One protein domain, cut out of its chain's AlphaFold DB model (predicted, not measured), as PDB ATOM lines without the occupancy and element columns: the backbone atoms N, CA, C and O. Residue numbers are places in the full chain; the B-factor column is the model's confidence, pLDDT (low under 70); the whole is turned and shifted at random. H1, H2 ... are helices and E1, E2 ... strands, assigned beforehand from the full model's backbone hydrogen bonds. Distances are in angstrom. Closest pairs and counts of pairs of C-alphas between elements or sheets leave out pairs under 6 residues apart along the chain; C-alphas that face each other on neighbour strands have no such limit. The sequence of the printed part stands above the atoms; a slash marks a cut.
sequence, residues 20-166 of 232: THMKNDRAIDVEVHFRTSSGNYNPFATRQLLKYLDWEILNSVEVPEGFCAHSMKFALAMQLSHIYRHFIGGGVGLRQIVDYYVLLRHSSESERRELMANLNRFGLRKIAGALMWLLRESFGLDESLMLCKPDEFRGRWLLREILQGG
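Overview. This is residues 20 to 166 of the 232 residues of an uncharacterized protein of Fibrobacter sp. UWH1 (UniProt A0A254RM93). A cluster of helices is built round H2, with H1 and H3 folded back along two sides of it, H4 across its first end, and H5 crosswise beside H2 and H3 with H6 packed crosswise on H5. A small strand hairpin, E1 and E2, lies off to one side, away from H2 to H6. The 147 printed residues run E1, E2, H1 to H6, mostly helix, with one antiparallel sheet, order E1 - E2. The whole is compact, radius of gyration of the C-alphas 15.3 A, spanning 43 by 34 by 31 A.

Along the chain. E1 is residues 20 to 23, from C-alpha 20 at (-15.005, -49.496, -4.320), and E2 residues 29 to 33. H2, residues 72 to 89, measures 25.1 A; H1, 43 to 57, 20.6 A; H5, 125 to 139, 20.0 A. H3 is residues 94 to 106, H4 109 to 118, and H6 152 to 165, ending at C-alpha 165 (0.204, -50.440, -21.735).

Arrangement. In the hairpin E1 and E2, N 20 and O 32 are within hydrogen-bond range at 2.8 A. H2, the hub, touches H3 at a shallow tilt of 20 degrees, opposite ways, a helical hairpin; closest C-alphas are Leu 76 and Leu 103, 6.4 A. H1 touches residues 74 to 78 of H2, C-alphas Leu 53 and Phe 74 closest at 6.1 A. H4 touches H2 at a steep 46 degrees, C-alphas Lys 73 and Glu 111 closest at 5.1 A. H5 touches H6, C-alphas Ala 130 and Gly 155 closest at 3.8 A. H1 and H6 are apart. In the six helices every O i to N i+4 pair is within hydrogen-bond range.

Size, cuts and confidence. The farthest C-alphas, Asp 25 and Phe 153, are 44.1 A apart. The printed part has no cut. Links H1 to H2 and H5 to H6 are long. Residues 90, 165 and 166 have pLDDT under 70.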
ATOM      1  N   THR A  20     -14.440 -48.174  -4.041       76.62
ATOM      2  CA  THR A  20     -15.005 -49.496  -4.320       76.62
ATOM      3  C   THR A  20     -15.685 -49.490  -5.684       76.62
ATOM      4  O   THR A  20     -16.152 -48.451  -6.143       76.62
ATOM      5  N   HIS A  21     -15.752 -50.648  -6.331       76.31
ATOM      6  CA  HIS A  21     -16.525 -50.826  -7.555       76.31
ATOM      7  C   HIS A  21     -17.914 -51.347  -7.203       76.31
ATOM      8  O   HIS A  21     -18.048 -52.314  -6.455       76.31
ATOM      9  N   MET A  22     -18.945 -50.718  -7.754       76.56
ATOM     10  CA  MET A  22     -20.336 -51.121  -7.600       76.56
ATOM     11  C   MET A  22     -20.960 -51.238  -8.981       76.56
ATOM     12  O   MET A  22     -20.827 -50.342  -9.809       76.56
ATOM     13  N   LYS A  23     -21.667 -52.334  -9.240       76.38
ATOM     14  CA  LYS A  23     -22.490 -52.444 -10.444       76.38
ATOM     15  C   LYS A  23     -23.890 -51.956 -10.128       76.38
ATOM     16  O   LYS A  23     -24.458 -52.349  -9.113       76.38
ATOM     17  N   ASN A  24     -24.440 -51.113 -10.992       75.81
ATOM     18  CA  ASN A  24     -25.861 -50.782 -10.921       75.81
ATOM     19  C   ASN A  24     -26.719 -51.866 -11.602       75.81
ATOM     20  O   ASN A  24     -26.196 -52.744 -12.294       75.81
ATOM     21  N   ASP A  25     -28.044 -51.750 -11.486       79.00
ATOM     22  CA  ASP A  25     -29.027 -52.674 -12.081       79.00
ATOM     23  C   ASP A  25     -28.916 -52.810 -13.611       79.00
ATOM     24  O   ASP A  25     -29.422 -53.757 -14.209       79.00
ATOM     25  N   ARG A  26     -28.231 -51.867 -14.271       79.94
ATOM     26  CA  ARG A  26     -27.961 -51.868 -15.717       79.94
ATOM     27  C   ARG A  26     -26.588 -52.453 -16.067       79.94
ATOM     28  O   ARG A  26     -26.125 -52.278 -17.192       79.94
ATOM     29  N   ALA A  27     -25.928 -53.113 -15.116       78.56
ATOM     30  CA  ALA A  27     -24.579 -53.666 -15.234       78.56
ATOM     31  C   ALA A  27     -23.489 -52.631 -15.591       78.56
ATOM     32  O   ALA A  27     -22.431 -52.993 -16.110       78.56
ATOM     33  N   ILE A  28     -23.721 -51.349 -15.294       75.31
ATOM     34  CA  ILE A  28     -22.718 -50.291 -15.430       75.31
ATOM     35  C   ILE A  28     -21.840 -50.317 -14.180       75.31
ATOM     36  O   ILE A  28     -22.348 -50.240 -13.062       75.31
ATOM     37  N   ASP A  29     -20.531 -50.436 -14.388       75.38
ATOM     38  CA  ASP A  29     -19.522 -50.380 -13.330       75.38
ATOM     39  C   ASP A  29     -19.319 -48.919 -12.894       75.38
ATOM     40  O   ASP A  29     -18.973 -48.057 -13.710       75.38
ATOM     41  N   VAL A  30     -19.588 -48.648 -11.620       74.06
ATOM     42  CA  VAL A  30     -19.479 -47.343 -10.969       74.06
ATOM     43  C   VAL A  30     -18.390 -47.432  -9.907       74.06
ATOM     44  O   VAL A  30     -18.463 -48.239  -8.984       74.06
ATOM     45  N   GLU A  31     -17.379 -46.577 -10.021       76.38
ATOM     46  CA  GLU A  31     -16.301 -46.469  -9.038       76.38
ATOM     47  C   GLU A  31     -16.691 -45.428  -7.979       76.38
ATOM     48  O   GLU A  31     -16.741 -44.228  -8.244       76.38
ATOM     49  N   VAL A  32     -17.019 -45.890  -6.773       76.94
ATOM     50  CA  VAL A  32     -17.454 -45.049  -5.653       76.94
ATOM     51  C   VAL A  32     -16.258 -44.718  -4.774       76.94
ATOM     52  O   VAL A  32     -15.638 -45.606  -4.194       76.94
ATOM     53  N   HIS A  33     -15.943 -43.433  -4.647       79.62
ATOM     54  CA  HIS A  33     -14.791 -42.946  -3.892       79.62
ATOM     55  C   HIS A  33     -15.158 -42.605  -2.438       79.62
ATOM     56  O   HIS A  33     -16.057 -41.808  -2.184       79.62
ATOM     57  N   PHE A  34     -14.415 -43.149  -1.469       80.69
ATOM     58  CA  PHE A  34     -14.518 -42.776  -0.045       80.69
ATOM     59  C   PHE A  34     -13.530 -41.673   0.353       80.69
ATOM     60  O   PHE A  34     -13.618 -41.108   1.443       80.69
ATOM     61  N   ARG A  35     -12.546 -41.409  -0.511       80.56
ATOM     62  CA  ARG A  35     -11.600 -40.295  -0.420       80.56
ATOM     63  C   ARG A  35     -11.591 -39.561  -1.746       80.56
ATOM     64  O   ARG A  35     -11.736 -40.177  -2.795       80.56
ATOM     65  N   THR A  36     -11.332 -38.265  -1.698       82.56
ATOM     66  CA  THR A  36     -11.390 -37.379  -2.868       82.56
ATOM     67  C   THR A  36     -10.432 -37.785  -3.984       82.56
ATOM     68  O   THR A  36     -10.761 -37.677  -5.160       82.56
ATOM     69  N   SER A  37      -9.270 -38.324  -3.623       86.44
ATOM     70  CA  SER A  37      -8.340 -38.963  -4.548       86.44
ATOM     71  C   SER A  37      -7.463 -39.975  -3.807       86.44
ATOM     72  O   SER A  37      -7.255 -39.881  -2.595       86.44
ATOM     73  N   SER A  38      -6.886 -40.920  -4.553       82.31
ATOM     74  CA  SER A  38      -5.730 -41.704  -4.090       82.31
ATOM     75  C   SER A  38      -4.493 -40.843  -3.809       82.31
ATOM     76  O   SER A  38      -3.598 -41.269  -3.079       82.31
ATOM     77  N   GLY A  39      -4.465 -39.632  -4.372       88.38
ATOM     78  CA  GLY A  39      -3.330 -38.731  -4.338       88.38
ATOM     79  C   GLY A  39      -2.198 -39.168  -5.261       88.38
ATOM     80  O   GLY A  39      -2.264 -40.174  -5.961       88.38
ATOM     81  N   ASN A  40      -1.125 -38.391  -5.223       92.69
ATOM     82  CA  ASN A  40       0.158 -38.720  -5.825       92.69
ATOM     83  C   ASN A  40       0.995 -39.552  -4.826       92.69
ATOM     84  O   ASN A  40       0.682 -39.630  -3.632       92.69
ATOM     85  N   TYR A  41       2.083 -40.163  -5.275       92.38
ATOM     86  CA  TYR A  41       3.033 -40.853  -4.408       92.38
ATOM     87  C   TYR A  41       3.799 -39.888  -3.499       92.38
ATOM     88  O   TYR A  41       4.066 -40.226  -2.348       92.38
ATOM     89  N   ASN A  42       4.132 -38.679  -3.968       94.94
ATOM     90  CA  ASN A  42       4.794 -37.687  -3.124       94.94
ATOM     91  C   ASN A  42       3.856 -37.178  -2.005       94.94
ATOM     92  O   ASN A  42       2.908 -36.439  -2.294       94.94
ATOM     93  N   PRO A  43       4.140 -37.468  -0.718       93.88
ATOM     94  CA  PRO A  43       3.221 -37.175   0.381       93.88
ATOM     95  C   PRO A  43       3.008 -35.673   0.607       93.88
ATOM     96  O   PRO A  43       1.932 -35.258   1.040       93.88
ATOM     97  N   PHE A  44       4.001 -34.835   0.296       95.38
ATOM     98  CA  PHE A  44       3.900 -33.386   0.480       95.38
ATOM     99  C   PHE A  44       2.969 -32.758  -0.553       95.38
ATOM    100  O   PHE A  44       2.081 -31.983  -0.202       95.38
ATOM    101  N   ALA A  45       3.145 -33.134  -1.821       95.38
ATOM    102  CA  ALA A  45       2.285 -32.696  -2.913       95.38
ATOM    103  C   ALA A  45       0.851 -33.216  -2.723       95.38
ATOM    104  O   ALA A  45      -0.112 -32.456  -2.838       95.38
ATOM    105  N   THR A  46       0.714 -34.485  -2.326       95.31
ATOM    106  CA  THR A  46      -0.575 -35.125  -2.037       95.31
ATOM    107  C   THR A  46      -1.322 -34.447  -0.907       95.31
ATOM    108  O   THR A  46      -2.509 -34.184  -1.048       95.31
ATOM    109  N   ARG A  47      -0.650 -34.087   0.191       95.75
ATOM    110  CA  ARG A  47      -1.299 -33.357   1.288       95.75
ATOM    111  C   ARG A  47      -1.926 -32.047   0.810       95.75
ATOM    112  O   ARG A  47      -3.021 -31.698   1.240       95.75
ATOM    113  N   GLN A  48      -1.234 -31.324  -0.066       97.00
ATOM    114  CA  GLN A  48      -1.721 -30.049  -0.590       97.00
ATOM    115  C   GLN A  48      -2.869 -30.243  -1.584       97.00
ATOM    116  O   GLN A  48      -3.829 -29.479  -1.539       97.00
ATOM    117  N   LEU A  49      -2.781 -31.267  -2.438       97.00
ATOM    118  CA  LEU A  49      -3.847 -31.646  -3.363       97.00
ATOM    119  C   LEU A  49      -5.114 -32.065  -2.610       97.00
ATOM    120  O   LEU A  49      -6.177 -31.523  -2.878       97.00
ATOM    121  N   LEU A  50      -5.008 -32.987  -1.651       95.38
ATOM    122  CA  LEU A  50      -6.163 -33.466  -0.891       95.38
ATOM    123  C   LEU A  50      -6.815 -32.332  -0.105       95.38
ATOM    124  O   LEU A  50      -8.021 -32.175  -0.176       95.38
ATOM    125  N   LYS A  51      -6.027 -31.450   0.529       95.56
ATOM    126  CA  LYS A  51      -6.582 -30.262   1.196       95.56
ATOM    127  C   LYS A  51      -7.398 -29.378   0.243       95.56
ATOM    128  O   LYS A  51      -8.396 -28.806   0.665       95.56
ATOM    129  N   TYR A  52      -6.957 -29.230  -1.007       95.81
ATOM    130  CA  TYR A  52      -7.697 -28.482  -2.024       95.81
ATOM    131  C   TYR A  52      -8.981 -29.206  -2.439       95.81
ATOM    132  O   TYR A  52     -10.047 -28.601  -2.434       95.81
ATOM    133  N   LEU A  53      -8.890 -30.504  -2.740       95.56
ATOM    134  CA  LEU A  53     -10.037 -31.313  -3.153       95.56
ATOM    135  C   LEU A  53     -11.101 -31.408  -2.052       95.56
ATOM    136  O   LEU A  53     -12.280 -31.236  -2.331       95.56
ATOM    137  N   ASP A  54     -10.690 -31.625  -0.804       94.25
ATOM    138  CA  ASP A  54     -11.591 -31.712   0.347       94.25
ATOM    139  C   ASP A  54     -12.327 -30.384   0.578       94.25
ATOM    140  O   ASP A  54     -13.501 -30.381   0.933       94.25
ATOM    141  N   TRP A  55     -11.657 -29.250   0.337       93.69
ATOM    142  CA  TRP A  55     -12.291 -27.934   0.407       93.69
ATOM    143  C   TRP A  55     -13.309 -27.726  -0.718       93.69
ATOM    144  O   TRP A  55     -14.399 -27.221  -0.474       93.69
ATOM    145  N   GLU A  56     -12.993 -28.163  -1.936       93.31
ATOM    146  CA  GLU A  56     -13.903 -28.073  -3.083       93.31
ATOM    147  C   GLU A  56     -15.165 -28.929  -2.929       93.31
ATOM    148  O   GLU A  56     -16.231 -28.518  -3.377       93.31
ATOM    149  N   ILE A  57     -15.085 -30.072  -2.241       90.50
ATOM    150  CA  ILE A  57     -16.275 -30.875  -1.930       90.50
ATOM    151  C   ILE A  57     -17.278 -30.097  -1.079       90.50
ATOM    152  O   ILE A  57     -18.485 -30.253  -1.267       90.50
ATOM    153  N   LEU A  58     -16.816 -29.225  -0.181       90.81
ATOM    154  CA  LEU A  58     -17.713 -28.399   0.631       90.81
ATOM    155  C   LEU A  58     -18.480 -27.362  -0.205       90.81
ATOM    156  O   LEU A  58     -19.511 -26.875   0.242       90.81
ATOM    157  N   ASN A  59     -18.005 -27.062  -1.418       89.25
ATOM    158  CA  ASN A  59     -18.631 -26.133  -2.360       89.25
ATOM    159  C   ASN A  59     -19.449 -26.853  -3.450       89.25
ATOM    160  O   ASN A  59     -19.718 -26.276  -4.503       89.25
ATOM    161  N   SER A  60     -19.802 -28.122  -3.236       91.50
ATOM    162  CA  SER A  60     -20.602 -28.882  -4.201       91.50
ATOM    163  C   SER A  60     -22.028 -28.350  -4.280       91.50
ATOM    164  O   SER A  60     -22.595 -27.921  -3.276       91.50
ATOM    165  N   VAL A  61     -22.620 -28.426  -5.468       92.31
ATOM    166  CA  VAL A  61     -23.981 -27.947  -5.726       92.31
ATOM    167  C   VAL A  61     -24.893 -29.141  -5.958       92.31
ATOM    168  O   VAL A  61     -24.554 -30.038  -6.727       92.31
ATOM    169  N   GLU A  62     -26.045 -29.157  -5.296       93.81
ATOM    170  CA  GLU A  62     -27.075 -30.163  -5.539       93.81
ATOM    171  C   GLU A  62     -27.697 -29.945  -6.923       93.81
ATOM    172  O   GLU A  62     -28.129 -28.839  -7.259       93.81
ATOM    173  N   VAL A  63     -27.703 -30.996  -7.739       93.19
ATOM    174  CA  VAL A  63     -28.335 -30.986  -9.059       93.19
ATOM    175  C   VAL A  63     -29.746 -31.587  -8.982       93.19
ATOM    176  O   VAL A  63     -30.022 -32.358  -8.059       93.19
ATOM    177  N   PRO A  64     -30.654 -31.270  -9.928       93.12
ATOM    178  CA  PRO A  64     -32.041 -31.758  -9.911       93.12
ATOM    179  C   PRO A  64     -32.190 -33.283  -9.815       93.12
ATOM    180  O   PRO A  64     -33.216 -33.780  -9.359       93.12
ATOM    181  N   GLU A  65     -31.170 -34.028 -10.233       90.19
ATOM    182  CA  GLU A  65     -31.090 -35.485 -10.170       90.19
ATOM    183  C   GLU A  65     -30.850 -36.038  -8.749       90.19
ATOM    184  O   GLU A  65     -30.815 -37.256  -8.573       90.19
ATOM    185  N   GLY A  66     -30.692 -35.179  -7.736       88.50
ATOM    186  CA  GLY A  66     -30.607 -35.575  -6.325       88.50
ATOM    187  C   GLY A  66     -29.211 -36.002  -5.865       88.50
ATOM    188  O   GLY A  66     -29.083 -36.762  -4.904       88.50
ATOM    189  N   PHE A  67     -28.156 -35.543  -6.543       87.38
ATOM    190  CA  PHE A  67     -26.770 -35.705  -6.094       87.38
ATOM    191  C   PHE A  67     -26.017 -34.372  -6.117       87.38
ATOM    192  O   PHE A  67     -26.444 -33.406  -6.745       87.38
ATOM    193  N   CYS A  68     -24.876 -34.312  -5.434       89.56
ATOM    194  CA  CYS A  68     -24.025 -33.126  -5.436       89.56
ATOM    195  C   CYS A  68     -22.988 -33.210  -6.560       89.56
ATOM    196  O   CYS A  68     -22.163 -34.125  -6.582       89.56
ATOM    197  N   ALA A  69     -23.001 -32.240  -7.468       90.12
ATOM    198  CA  ALA A  69     -21.968 -32.067  -8.476       90.12
ATOM    199  C   ALA A  69     -20.831 -31.184  -7.938       90.12
ATOM    200  O   ALA A  69     -21.058 -30.137  -7.325       90.12
ATOM    201  N   HIS A  70     -19.595 -31.609  -8.186       91.75
ATOM    202  CA  HIS A  70     -18.400 -30.826  -7.876       91.75
ATOM    203  C   HIS A  70     -18.084 -29.826  -8.999       91.75
ATOM    204  O   HIS A  70     -18.542 -29.972 -10.133       91.75
ATOM    205  N   SER A  71     -17.254 -28.830  -8.692       93.38
ATOM    206  CA  SER A  71     -16.765 -27.852  -9.670       93.38
ATOM    207  C   SER A  71     -15.906 -28.497 -10.771       93.38
ATOM    208  O   SER A  71     -15.311 -29.568 -10.583       93.38
ATOM    209  N   MET A  72     -15.751 -27.828 -11.922       94.69
ATOM    210  CA  MET A  72     -14.912 -28.374 -12.993       94.69
ATOM    211  C   MET A  72     -13.430 -28.344 -12.611       94.69
ATOM    212  O   MET A  72     -12.672 -29.239 -12.976       94.69
ATOM    213  N   LYS A  73     -13.002 -27.357 -11.815       94.81
ATOM    214  CA  LYS A  73     -11.635 -27.298 -11.269       94.81
ATOM    215  C   LYS A  73     -11.330 -28.452 -10.303       94.81
ATOM    216  O   LYS A  73     -10.224 -28.992 -10.364       94.81
ATOM    217  N   PHE A  74     -12.303 -28.902  -9.500       95.62
ATOM    218  CA  PHE A  74     -12.177 -30.142  -8.727       95.62
ATOM    219  C   PHE A  74     -11.965 -31.337  -9.658       95.62
ATOM    220  O   PHE A  74     -10.987 -32.070  -9.503       95.62
ATOM    221  N   ALA A  75     -12.839 -31.501 -10.657       95.44
ATOM    222  CA  ALA A  75     -12.777 -32.627 -11.584       95.44
ATOM    223  C   ALA A  75     -11.447 -32.655 -12.359       95.44
ATOM    224  O   ALA A  75     -10.799 -33.697 -12.449       95.44
ATOM    225  N   LEU A  76     -10.985 -31.498 -12.843       97.44
ATOM    226  CA  LEU A  76      -9.696 -31.344 -13.517       97.44
ATOM    227  C   LEU A  76      -8.510 -31.686 -12.604       97.44
ATOM    228  O   LEU A  76      -7.562 -32.327 -13.056       97.44
ATOM    229  N   ALA A  77      -8.523 -31.266 -11.337       97.25
ATOM    230  CA  ALA A  77      -7.442 -31.565 -10.397       97.25
ATOM    231  C   ALA A  77      -7.409 -33.057 -10.028       97.25
ATOM    232  O   ALA A  77      -6.350 -33.693 -10.077       97.25
ATOM    233  N   MET A  78      -8.574 -33.618  -9.695       95.50
ATOM    234  CA  MET A  78      -8.739 -35.014  -9.297       95.50
ATOM    235  C   MET A  78      -8.353 -35.952 -10.445       95.50
ATOM    236  O   MET A  78      -7.466 -36.790 -10.276       95.50
ATOM    237  N   GLN A  79      -8.923 -35.750 -11.639       95.56
ATOM    238  CA  GLN A  79      -8.663 -36.611 -12.792       95.56
ATOM    239  C   GLN A  79      -7.203 -36.523 -13.255       95.56
ATOM    240  O   GLN A  79      -6.622 -37.532 -13.653       95.56
ATOM    241  N   LEU A  80      -6.567 -35.349 -13.158       97.44
ATOM    242  CA  LEU A  80      -5.149 -35.206 -13.498       97.44
ATOM    243  C   LEU A  80      -4.250 -35.993 -12.540       97.44
ATOM    244  O   LEU A  80      -3.321 -36.667 -12.983       97.44
ATOM    245  N   SER A  81      -4.533 -35.931 -11.236       96.44
ATOM    246  CA  SER A  81      -3.838 -36.751 -10.236       96.44
ATOM    247  C   SER A  81      -4.089 -38.240 -10.459       96.44
ATOM    248  O   SER A  81      -3.153 -39.034 -10.390       96.44
ATOM    249  N   HIS A  82      -5.315 -38.618 -10.817       93.12
ATOM    250  CA  HIS A  82      -5.666 -40.000 -11.111       93.12
ATOM    251  C   HIS A  82      -4.885 -40.548 -12.316       93.12
ATOM    252  O   HIS A  82      -4.241 -41.593 -12.211       93.12
ATOM    253  N   ILE A  83      -4.842 -39.806 -13.430       94.19
ATOM    254  CA  ILE A  83      -3.998 -40.131 -14.592       94.19
ATOM    255  C   ILE A  83      -2.538 -40.274 -14.164       94.19
ATOM    256  O   ILE A  83      -1.862 -41.213 -14.582       94.19
ATOM    257  N   TYR A  84      -2.047 -39.368 -13.314       95.44
ATOM    258  CA  TYR A  84      -0.658 -39.404 -12.880       95.44
ATOM    259  C   TYR A  84      -0.330 -40.652 -12.059       95.44
ATOM    260  O   TYR A  84       0.677 -41.321 -12.307       95.44
ATOM    261  N   ARG A  85      -1.218 -41.008 -11.127       91.12
ATOM    262  CA  ARG A  85      -1.102 -42.200 -10.287       91.12
ATOM    263  C   ARG A  85      -1.058 -43.473 -11.125       91.12
ATOM    264  O   ARG A  85      -0.224 -44.337 -10.862       91.12
ATOM    265  N   HIS A  86      -1.913 -43.569 -12.141       89.38
ATOM    266  CA  HIS A  86      -1.949 -44.684 -13.095       89.38
ATOM    267  C   HIS A  86      -0.703 -44.739 -13.977       89.38
ATOM    268  O   HIS A  86      -0.128 -45.809 -14.184       89.38
ATOM    269  N   PHE A  87      -0.225 -43.581 -14.431       91.56
ATOM    270  CA  PHE A  87       0.997 -43.468 -15.222       91.56
ATOM    271  C   PHE A  87       2.217 -44.012 -14.482       91.56
ATOM    272  O   PHE A  87       2.912 -44.876 -15.013       91.56
ATOM    273  N   ILE A  88       2.436 -43.579 -13.238       89.69
ATOM    274  CA  ILE A  88       3.547 -44.073 -12.413       89.69
ATOM    275  C   ILE A  88       3.292 -45.516 -11.942       89.69
ATOM    276  O   ILE A  88       4.219 -46.321 -11.871       89.69
ATOM    277  N   GLY A  89       2.031 -45.877 -11.682       79.69
ATOM    278  CA  GLY A  89       1.605 -47.217 -11.261       79.69
ATOM    279  C   GLY A  89       1.676 -48.298 -12.349       79.69
ATOM    280  O   GLY A  89       1.544 -49.485 -12.043       79.69
ATOM    281  N   GLY A  90       1.934 -47.920 -13.604       69.75
ATOM    282  CA  GLY A  90       2.292 -48.853 -14.672       69.75
ATOM    283  C   GLY A  90       1.269 -49.030 -15.796       69.75
ATOM    284  O   GLY A  90       1.434 -49.976 -16.574       69.75
ATOM    285  N   GLY A  91       0.280 -48.141 -15.933       77.62
ATOM    286  CA  GLY A  91      -0.544 -48.062 -17.143       77.62
ATOM    287  C   GLY A  91      -1.641 -47.000 -17.096       77.62
ATOM    288  O   GLY A  91      -2.402 -46.948 -16.143       77.62
ATOM    289  N   VAL A  92      -1.754 -46.208 -18.168       84.69
ATOM    290  CA  VAL A  92      -2.853 -45.253 -18.405       84.69
ATOM    291  C   VAL A  92      -3.688 -45.752 -19.575       84.69
ATOM    292  O   VAL A  92      -3.150 -46.101 -20.627       84.69
ATOM    293  N   GLY A  93      -5.004 -45.789 -19.399       84.12
ATOM    294  CA  GLY A  93      -5.946 -46.130 -20.456       84.12
ATOM    295  C   GLY A  93      -6.345 -44.909 -21.281       84.12
ATOM    296  O   GLY A  93      -6.470 -43.806 -20.755       84.12
ATOM    297  N   LEU A  94      -6.645 -45.119 -22.568       87.31
ATOM    298  CA  LEU A  94      -7.145 -44.063 -23.460       87.31
ATOM    299  C   LEU A  94      -8.398 -43.370 -22.899       87.31
ATOM    300  O   LEU A  94      -8.529 -42.158 -23.031       87.31
ATOM    301  N   ARG A  95      -9.275 -44.120 -22.218       87.50
ATOM    302  CA  ARG A  95     -10.469 -43.573 -21.557       87.50
ATOM    303  C   ARG A  95     -10.125 -42.407 -20.630       87.50
ATOM    304  O   ARG A  95     -10.727 -41.355 -20.756       87.50
ATOM    305  N   GLN A  96      -9.101 -42.549 -19.790       91.00
ATOM    306  CA  GLN A  96      -8.717 -41.505 -18.835       91.00
ATOM    307  C   GLN A  96      -8.262 -40.217 -19.542       91.00
ATOM    308  O   GLN A  96      -8.489 -39.124 -19.030       91.00
ATOM    309  N   ILE A  97      -7.649 -40.342 -20.726       94.56
ATOM    310  CA  ILE A  97      -7.230 -39.214 -21.569       94.56
ATOM    311  C   ILE A  97      -8.439 -38.527 -22.205       94.56
ATOM    312  O   ILE A  97      -8.518 -37.299 -22.195       94.56
ATOM    313  N   VAL A  98      -9.387 -39.314 -22.723       94.50
ATOM    314  CA  VAL A  98     -10.642 -38.808 -23.299       94.50
ATOM    315  C   VAL A  98     -11.473 -38.096 -22.233       94.50
ATOM    316  O   VAL A  98     -11.917 -36.976 -22.471       94.50
ATOM    317  N   ASP A  99     -11.613 -38.691 -21.047       94.38
ATOM    318  CA  ASP A  99     -12.318 -38.085 -19.916       94.38
ATOM    319  C   ASP A  99     -11.716 -36.705 -19.601       94.38
ATOM    320  O   ASP A  99     -12.435 -35.716 -19.476       94.38
ATOM    321  N   TYR A 100     -10.383 -36.599 -19.572       97.56
ATOM    322  CA  TYR A 100      -9.710 -35.323 -19.331       97.56
ATOM    323  C   TYR A 100      -9.934 -34.290 -20.439       97.56
ATOM    324  O   TYR A 100     -10.127 -33.108 -20.157       97.56
ATOM    325  N   TYR A 101      -9.917 -34.723 -21.700       97.88
ATOM    326  CA  TYR A 101     -10.211 -33.857 -22.841       97.88
ATOM    327  C   TYR A 101     -11.614 -33.241 -22.732       97.88
ATOM    328  O   TYR A 101     -11.779 -32.036 -22.931       97.88
ATOM    329  N   VAL A 102     -12.610 -34.048 -22.351       97.31
ATOM    330  CA  VAL A 102     -13.984 -33.580 -22.119       97.31
ATOM    331  C   VAL A 102     -14.018 -32.557 -20.978       97.31
ATOM    332  O   VAL A 102     -14.579 -31.478 -21.156       97.31
ATOM    333  N   LEU A 103     -13.348 -32.818 -19.850       97.56
ATOM    334  CA  LEU A 103     -13.287 -31.859 -18.736       97.56
ATOM    335  C   LEU A 103     -12.699 -30.504 -19.160       97.56
ATOM    336  O   LEU A 103     -13.230 -29.455 -18.796       97.56
ATOM    337  N   LEU A 104     -11.636 -30.495 -19.970       97.88
ATOM    338  CA  LEU A 104     -11.053 -29.244 -20.472       97.88
ATOM    339  C   LEU A 104     -12.048 -28.462 -21.333       97.88
ATOM    340  O   LEU A 104     -12.189 -27.254 -21.144       97.88
ATOM    341  N   ARG A 105     -12.776 -29.141 -22.227       97.50
ATOM    342  CA  ARG A 105     -13.788 -28.530 -23.108       97.50
ATOM    343  C   ARG A 105     -14.964 -27.917 -22.349       97.50
ATOM    344  O   ARG A 105     -15.525 -26.937 -22.829       97.50
ATOM    345  N   HIS A 106     -15.321 -28.477 -21.196       96.31
ATOM    346  CA  HIS A 106     -16.436 -28.004 -20.367       96.31
ATOM    347  C   HIS A 106     -16.011 -27.077 -19.218       96.31
ATOM    348  O   HIS A 106     -16.867 -26.556 -18.510       96.31
ATOM    349  N   SER A 107     -14.710 -26.846 -19.038       96.62
ATOM    350  CA  SER A 107     -14.199 -25.908 -18.035       96.62
ATOM    351  C   SER A 107     -14.281 -24.454 -18.487       96.62
ATOM    352  O   SER A 107     -14.090 -24.129 -19.662       96.62
ATOM    353  N   SER A 108     -14.508 -23.558 -17.530       97.00
ATOM    354  CA  SER A 108     -14.352 -22.120 -17.739       97.00
ATOM    355  C   SER A 108     -12.878 -21.704 -17.677       97.00
ATOM    356  O   SER A 108     -12.018 -22.401 -17.131       97.00
ATOM    357  N   GLU A 109     -12.559 -20.535 -18.231       96.56
ATOM    358  CA  GLU A 109     -11.195 -20.006 -18.179       96.56
ATOM    359  C   GLU A 109     -10.738 -19.698 -16.742       96.56
ATOM    360  O   GLU A 109      -9.577 -19.932 -16.405       96.56
ATOM    361  N   SER A 110     -11.634 -19.214 -15.878       96.81
ATOM    362  CA  SER A 110     -11.324 -18.922 -14.472       96.81
ATOM    363  C   SER A 110     -10.960 -20.188 -13.694       96.81
ATOM    364  O   SER A 110      -9.948 -20.200 -12.993       96.81
ATOM    365  N   GLU A 111     -11.719 -21.271 -13.873       96.12
ATOM    366  CA  GLU A 111     -11.437 -22.579 -13.269       96.12
ATOM    367  C   GLU A 111     -10.094 -23.139 -13.727       96.12
ATOM    368  O   GLU A 111      -9.305 -23.617 -12.905       96.12
ATOM    369  N   ARG A 112      -9.800 -23.034 -15.032       97.31
ATOM    370  CA  ARG A 112      -8.486 -23.403 -15.562       97.31
ATOM    371  C   ARG A 112      -7.406 -22.577 -14.876       97.31
ATOM    372  O   ARG A 112      -6.541 -23.165 -14.236       97.31
ATOM    373  N   ARG A 113      -7.477 -21.242 -14.922       97.00
ATOM    374  CA  ARG A 113      -6.472 -20.338 -14.325       97.00
ATOM    375  C   ARG A 113      -6.205 -20.630 -12.843       97.00
ATOM    376  O   ARG A 113      -5.045 -20.620 -12.427       97.00
ATOM    377  N   GLU A 114      -7.235 -20.934 -12.057       96.38
ATOM    378  CA  GLU A 114      -7.073 -21.302 -10.645       96.38
ATOM    379  C   GLU A 114      -6.273 -22.604 -10.479       96.38
ATOM    380  O   GLU A 114      -5.321 -22.664  -9.690       96.38
ATOM    381  N   LEU A 115      -6.601 -23.639 -11.259       96.81
ATOM    382  CA  LEU A 115      -5.849 -24.890 -11.237       96.81
ATOM    383  C   LEU A 115      -4.404 -24.683 -11.712       96.81
ATOM    384  O   LEU A 115      -3.474 -25.199 -11.090       96.81
ATOM    385  N   MET A 116      -4.197 -23.883 -12.765       97.19
ATOM    386  CA  MET A 116      -2.873 -23.543 -13.303       97.19
ATOM    387  C   MET A 116      -1.951 -22.971 -12.224       97.19
ATOM    388  O   MET A 116      -0.797 -23.398 -12.110       97.19
ATOM    389  N   ALA A 117      -2.471 -22.059 -11.396       97.50
ATOM    390  CA  ALA A 117      -1.729 -21.444 -10.298       97.50
ATOM    391  C   ALA A 117      -1.280 -22.464  -9.233       97.50
ATOM    392  O   ALA A 117      -0.257 -22.270  -8.574       97.50
ATOM    393  N   ASN A 118      -1.999 -23.581  -9.091       97.88
ATOM    394  CA  ASN A 118      -1.739 -24.591  -8.067       97.88
ATOM    395  C   ASN A 118      -1.021 -25.856  -8.574       97.88
ATOM    396  O   ASN A 118      -0.576 -26.667  -7.758       97.88
ATOM    397  N   LEU A 119      -0.818 -26.022  -9.889       97.81
ATOM    398  CA  LEU A 119      -0.208 -27.231 -10.474       97.81
ATOM    399  C   LEU A 119       1.126 -27.631  -9.828       97.81
ATOM    400  O   LEU A 119       1.369 -28.814  -9.588       97.81
ATOM    401  N   ASN A 120       2.003 -26.665  -9.547       97.44
ATOM    402  CA  ASN A 120       3.293 -26.940  -8.904       97.44
ATOM    403  C   ASN A 120       3.116 -27.407  -7.455       97.44
ATOM    404  O   ASN A 120       3.752 -28.371  -7.036       97.44
ATOM    405  N   ARG A 121       2.214 -26.757  -6.714       97.31
ATOM    406  CA  ARG A 121       1.909 -27.078  -5.316       97.31
ATOM    407  C   ARG A 121       1.330 -28.486  -5.170       97.31
ATOM    408  O   ARG A 121       1.615 -29.159  -4.185       97.31
ATOM    409  N   PHE A 122       0.556 -28.929  -6.158       97.56
ATOM    410  CA  PHE A 122      -0.013 -30.277  -6.212       97.56
ATOM    411  C   PHE A 122       0.943 -31.320  -6.800       97.56
ATOM    412  O   PHE A 122       0.599 -32.496  -6.841       97.56
ATOM    413  N   GLY A 123       2.132 -30.932  -7.275       97.00
ATOM    414  CA  GLY A 123       3.057 -31.849  -7.950       97.00
ATOM    415  C   GLY A 123       2.569 -32.330  -9.324       97.00
ATOM    416  O   GLY A 123       3.093 -33.301  -9.856       97.00
ATOM    417  N   LEU A 124       1.586 -31.651  -9.923       98.00
ATOM    418  CA  LEU A 124       0.929 -32.059 -11.169       98.00
ATOM    419  C   LEU A 124       1.487 -31.361 -12.420       98.00
ATOM    420  O   LEU A 124       1.099 -31.683 -13.539       98.00
ATOM    421  N   ARG A 125       2.422 -30.411 -12.279       98.06
ATOM    422  CA  ARG A 125       2.917 -29.595 -13.408       98.06
ATOM    423  C   ARG A 125       3.508 -30.409 -14.565       98.06
ATOM    424  O   ARG A 125       3.308 -30.046 -15.724       98.06
ATOM    425  N   LYS A 126       4.255 -31.474 -14.259       98.12
ATOM    426  CA  LYS A 126       4.938 -32.314 -15.260       98.12
ATOM    427  C   LYS A 126       3.950 -33.170 -16.049       98.12
ATOM    428  O   LYS A 126       4.008 -33.178 -17.274       98.12
ATOM    429  N   ILE A 127       3.027 -33.839 -15.355       97.75
ATOM    430  CA  ILE A 127       1.968 -34.626 -15.998       97.75
ATOM    431  C   ILE A 127       0.988 -33.732 -16.761       97.75
ATOM    432  O   ILE A 127       0.607 -34.087 -17.870       97.75
ATOM    433  N   ALA A 128       0.679 -32.533 -16.251       98.44
ATOM    434  CA  ALA A 128      -0.106 -31.540 -16.981       98.44
ATOM    435  C   ALA A 128       0.561 -31.194 -18.317       98.44
ATOM    436  O   ALA A 128      -0.081 -31.286 -19.354       98.44
ATOM    437  N   GLY A 129       1.858 -30.865 -18.313       98.62
ATOM    438  CA  GLY A 129       2.594 -30.538 -19.540       98.62
ATOM    439  C   GLY A 129       2.619 -31.697 -20.537       98.62
ATOM    440  O   GLY A 129       2.397 -31.486 -21.730       98.62
ATOM    441  N   ALA A 130       2.829 -32.920 -20.042       98.31
ATOM    442  CA  ALA A 130       2.788 -34.134 -20.854       98.31
ATOM    443  C   ALA A 130       1.421 -34.323 -21.527       98.31
ATOM    444  O   ALA A 130       1.342 -34.610 -22.721       98.31
ATOM    445  N   LEU A 131       0.348 -34.131 -20.756       98.19
ATOM    446  CA  LEU A 131      -1.022 -34.288 -21.216       98.19
ATOM    447  C   LEU A 131      -1.428 -33.177 -22.189       98.19
ATOM    448  O   LEU A 131      -2.053 -33.478 -23.196       98.19
ATOM    449  N   MET A 132      -1.024 -31.922 -21.951       98.56
ATOM    450  CA  MET A 132      -1.286 -30.814 -22.882       98.56
ATOM    451  C   MET A 132      -0.627 -31.060 -24.238       98.56
ATOM    452  O   MET A 132      -1.253 -30.832 -25.268       98.56
ATOM    453  N   TRP A 133       0.609 -31.574 -24.252       98.62
ATOM    454  CA  TRP A 133       1.253 -31.970 -25.504       98.62
ATOM    455  C   TRP A 133       0.497 -33.101 -26.193       98.62
ATOM    456  O   TRP A 133       0.152 -32.978 -27.361       98.62
ATOM    457  N   LEU A 134       0.177 -34.172 -25.464       97.75
ATOM    458  CA  LEU A 134      -0.523 -35.319 -26.037       97.75
ATOM    459  C   LEU A 134      -1.877 -34.916 -26.634       97.75
ATOM    460  O   LEU A 134      -2.184 -35.290 -27.763       97.75
ATOM    461  N   LEU A 135      -2.674 -34.142 -25.898       98.25
ATOM    462  CA  LEU A 135      -3.987 -33.687 -26.347       98.25
ATOM    463  C   LEU A 135      -3.887 -32.722 -27.533       98.25
ATOM    464  O   LEU A 135      -4.707 -32.808 -28.444       98.25
ATOM    465  N   ARG A 136      -2.874 -31.849 -27.578       98.00
ATOM    466  CA  ARG A 136      -2.625 -30.998 -28.748       98.00
ATOM    467  C   ARG A 136      -2.334 -31.838 -29.989       98.00
ATOM    468  O   ARG A 136      -3.020 -31.701 -30.992       98.00
ATOM    469  N   GLU A 137      -1.346 -32.727 -29.902       97.62
ATOM    470  CA  GLU A 137      -0.854 -33.473 -31.065       97.62
ATOM    471  C   GLU A 137      -1.816 -34.575 -31.529       97.62
ATOM    472  O   GLU A 137      -1.904 -34.851 -32.720       97.62
ATOM    473  N   SER A 138      -2.516 -35.242 -30.604       95.25
ATOM    474  CA  SER A 138      -3.347 -36.419 -30.925       95.25
ATOM    475  C   SER A 138      -4.847 -36.125 -30.986       95.25
ATOM    476  O   SER A 138      -5.570 -36.854 -31.658       95.25
ATOM    477  N   PHE A 139      -5.325 -35.093 -30.282       95.69
ATOM    478  CA  PHE A 139      -6.753 -34.752 -30.194       95.69
ATOM    479  C   PHE A 139      -7.080 -33.368 -30.771       95.69
ATOM    480  O   PHE A 139      -8.251 -32.997 -30.804       95.69
ATOM    481  N   GLY A 140      -6.082 -32.597 -31.222       97.00
ATOM    482  CA  GLY A 140      -6.297 -31.251 -31.757       97.00
ATOM    483  C   GLY A 140      -6.792 -30.255 -30.706       97.00
ATOM    484  O   GLY A 140      -7.597 -29.382 -31.021       97.00
ATOM    485  N   LEU A 141      -6.365 -30.408 -29.445       97.62
ATOM    486  CA  LEU A 141      -6.758 -29.499 -28.366       97.62
ATOM    487  C   LEU A 141      -6.289 -28.065 -28.654       97.62
ATOM    488  O   LEU A 141      -5.098 -27.823 -28.851       97.62
ATOM    489  N   ASP A 142      -7.234 -27.129 -28.593       97.12
ATOM    490  CA  ASP A 142      -6.984 -25.696 -28.738       97.12
ATOM    491  C   ASP A 142      -6.130 -25.136 -27.585       97.12
ATOM    492  O   ASP A 142      -6.303 -25.511 -26.421       97.12
ATOM    493  N   GLU A 143      -5.215 -24.214 -27.897       95.56
ATOM    494  CA  GLU A 143      -4.300 -23.632 -26.909       95.56
ATOM    495  C   GLU A 143      -5.022 -22.863 -25.790       95.56
ATOM    496  O   GLU A 143      -4.554 -22.878 -24.650       95.56
ATOM    497  N   SER A 144      -6.193 -22.271 -26.059       96.38
ATOM    498  CA  SER A 144      -7.005 -21.556 -25.055       96.38
ATOM    499  C   SER A 144      -7.568 -22.465 -23.952       96.38
ATOM    500  O   SER A 144      -7.978 -21.994 -22.883       96.38
ATOM    501  N   LEU A 145      -7.578 -23.780 -24.192       97.50
ATOM    502  CA  LEU A 145      -8.028 -24.788 -23.236       97.50
ATOM    503  C   LEU A 145      -6.877 -25.369 -22.407       97.50
ATOM    504  O   LEU A 145      -7.126 -26.139 -21.480       97.50
ATOM    505  N   MET A 146      -5.621 -25.032 -22.709       97.44
ATOM    506  CA  MET A 146      -4.474 -25.652 -22.052       97.44
ATOM    507  C   MET A 146      -4.228 -25.104 -20.647       97.44
ATOM    508  O   MET A 146      -4.238 -23.903 -20.400       97.44
ATOM    509  N   LEU A 147      -3.899 -26.005 -19.720       97.56
ATOM    510  CA  LEU A 147      -3.520 -25.650 -18.348       97.56
ATOM    511  C   LEU A 147      -2.062 -25.188 -18.236       97.56
ATOM    512  O   LEU A 147      -1.636 -24.581 -17.261       97.56
ATOM    513  N   CYS A 148      -1.212 -25.549 -19.185       97.44
ATOM    514  CA  CYS A 148       0.175 -25.113 -19.162       97.44
ATOM    515  C   CYS A 148       0.834 -25.344 -20.513       97.44
ATOM    516  O   CYS A 148       0.298 -26.053 -21.361       97.44
ATOM    517  N   LYS A 149       2.037 -24.788 -20.688       97.81
ATOM    518  CA  LYS A 149       2.838 -25.048 -21.883       97.81
ATOM    519  C   LYS A 149       3.033 -26.567 -22.076       97.81
ATOM    520  O   LYS A 149       3.515 -27.209 -21.129       97.81
ATOM    521  N   PRO A 150       2.714 -27.104 -23.269       98.31
ATOM    522  CA  PRO A 150       2.994 -28.481 -23.658       98.31
ATOM    523  C   PRO A 150       4.451 -28.885 -23.420       98.31
ATOM    524  O   PRO A 150       5.373 -28.144 -23.761       98.31
ATOM    525  N   ASP A 151       4.654 -30.075 -22.856       98.44
ATOM    526  CA  ASP A 151       5.966 -30.700 -22.670       98.44
ATOM    527  C   ASP A 151       6.069 -31.925 -23.577       98.44
ATOM    528  O   ASP A 151       5.543 -32.995 -23.276       98.44
ATOM    529  N   GLU A 152       6.755 -31.754 -24.702       98.31
ATOM    530  CA  GLU A 152       6.901 -32.776 -25.735       98.31
ATOM    531  C   GLU A 152       7.695 -34.000 -25.271       98.31
ATOM    532  O   GLU A 152       7.334 -35.136 -25.582       98.31
ATOM    533  N   PHE A 153       8.762 -33.789 -24.497       97.44
ATOM    534  CA  PHE A 153       9.582 -34.886 -23.993       97.44
ATOM    535  C   PHE A 153       8.747 -35.817 -23.107       97.44
ATOM    536  O   PHE A 153       8.745 -37.037 -23.301       97.44
ATOM    537  N   ARG A 154       7.999 -35.238 -22.163       97.44
ATOM    538  CA  ARG A 154       7.116 -35.996 -21.270       97.44
ATOM    539  C   ARG A 154       5.866 -36.504 -21.979       97.44
ATOM    540  O   ARG A 154       5.410 -37.606 -21.688       97.44
ATOM    541  N   GLY A 155       5.338 -35.741 -22.929       96.88
ATOM    542  CA  GLY A 155       4.177 -36.114 -23.727       96.88
ATOM    543  C   GLY A 155       4.432 -37.356 -24.580       96.88
ATOM    544  O   GLY A 155       3.624 -38.284 -24.564       96.88
ATOM    545  N   ARG A 156       5.602 -37.453 -25.227       95.56
ATOM    546  CA  ARG A 156       6.020 -38.674 -25.937       95.56
ATOM    547  C   ARG A 156       6.141 -39.884 -25.014       95.56
ATOM    548  O   ARG A 156       5.796 -40.994 -25.414       95.56
ATOM    549  N   TRP A 157       6.618 -39.681 -23.787       93.12
ATOM    550  CA  TRP A 157       6.659 -40.731 -22.766       93.12
ATOM    551  C   TRP A 157       5.260 -41.220 -22.392       93.12
ATOM    552  O   TRP A 157       5.014 -42.424 -22.402       93.12
ATOM    553  N   LEU A 158       4.336 -40.295 -22.119       93.81
ATOM    554  CA  LEU A 158       2.945 -40.618 -21.810       93.81
ATOM    555  C   LEU A 158       2.269 -41.369 -22.965       93.81
ATOM    556  O   LEU A 158       1.673 -42.421 -22.743       93.81
ATOM    557  N   LEU A 159       2.427 -40.883 -24.199       93.19
ATOM    558  CA  LEU A 159       1.885 -41.530 -25.394       93.19
ATOM    559  C   LEU A 159       2.429 -42.953 -25.562       93.19
ATOM    560  O   LEU A 159       1.665 -43.883 -25.807       93.19
ATOM    561  N   ARG A 160       3.741 -43.148 -25.378       89.62
ATOM    562  CA  ARG A 160       4.359 -44.477 -25.428       89.62
ATOM    563  C   ARG A 160       3.747 -45.421 -24.398       89.62
ATOM    564  O   ARG A 160       3.473 -46.565 -24.737       89.62
ATOM    565  N   GLU A 161       3.518 -44.963 -23.172       87.31
ATOM    566  CA  GLU A 161       2.897 -45.790 -22.132       87.31
ATOM    567  C   GLU A 161       1.438 -46.126 -22.431       87.31
ATOM    568  O   GLU A 161       1.023 -47.254 -22.181       87.31
ATOM    569  N   ILE A 162       0.676 -45.205 -23.022       88.06
ATOM    570  CA  ILE A 162      -0.701 -45.479 -23.456       88.06
ATOM    571  C   ILE A 162      -0.709 -46.528 -24.572       88.06
ATOM    572  O   ILE A 162      -1.493 -47.467 -24.519       88.06
ATOM    573  N   LEU A 163       0.193 -46.419 -25.553       85.56
ATOM    574  CA  LEU A 163       0.276 -47.368 -26.669       85.56
ATOM    575  C   LEU A 163       0.838 -48.738 -26.251       85.56
ATOM    576  O   LEU A 163       0.413 -49.760 -26.778       85.56
ATOM    577  N   GLN A 164       1.792 -48.780 -25.312       78.50
ATOM    578  CA  GLN A 164       2.425 -50.026 -24.852       78.50
ATOM    579  C   GLN A 164       1.654 -50.713 -23.722       78.50
ATOM    580  O   GLN A 164       1.625 -51.941 -23.654       78.50
ATOM    581  N   GLY A 165       1.060 -49.940 -22.814       65.06
ATOM    582  CA  GLY A 165       0.204 -50.440 -21.735       65.06
ATOM    583  C   GLY A 165      -1.217 -50.743 -22.210       65.06
ATOM    584  O   GLY A 165      -1.876 -51.632 -21.669       65.06
ATOM    585  N   GLY A 166      -1.673 -50.040 -23.247       55.41
ATOM    586  CA  GLY A 166      -2.990 -50.163 -23.851       55.41
ATOM    587  C   GLY A 166      -3.107 -51.388 -24.738       55.41
ATOM    588  O   GLY A 166      -3.244 -51.293 -25.949       55.41
TER     589      GLY A 166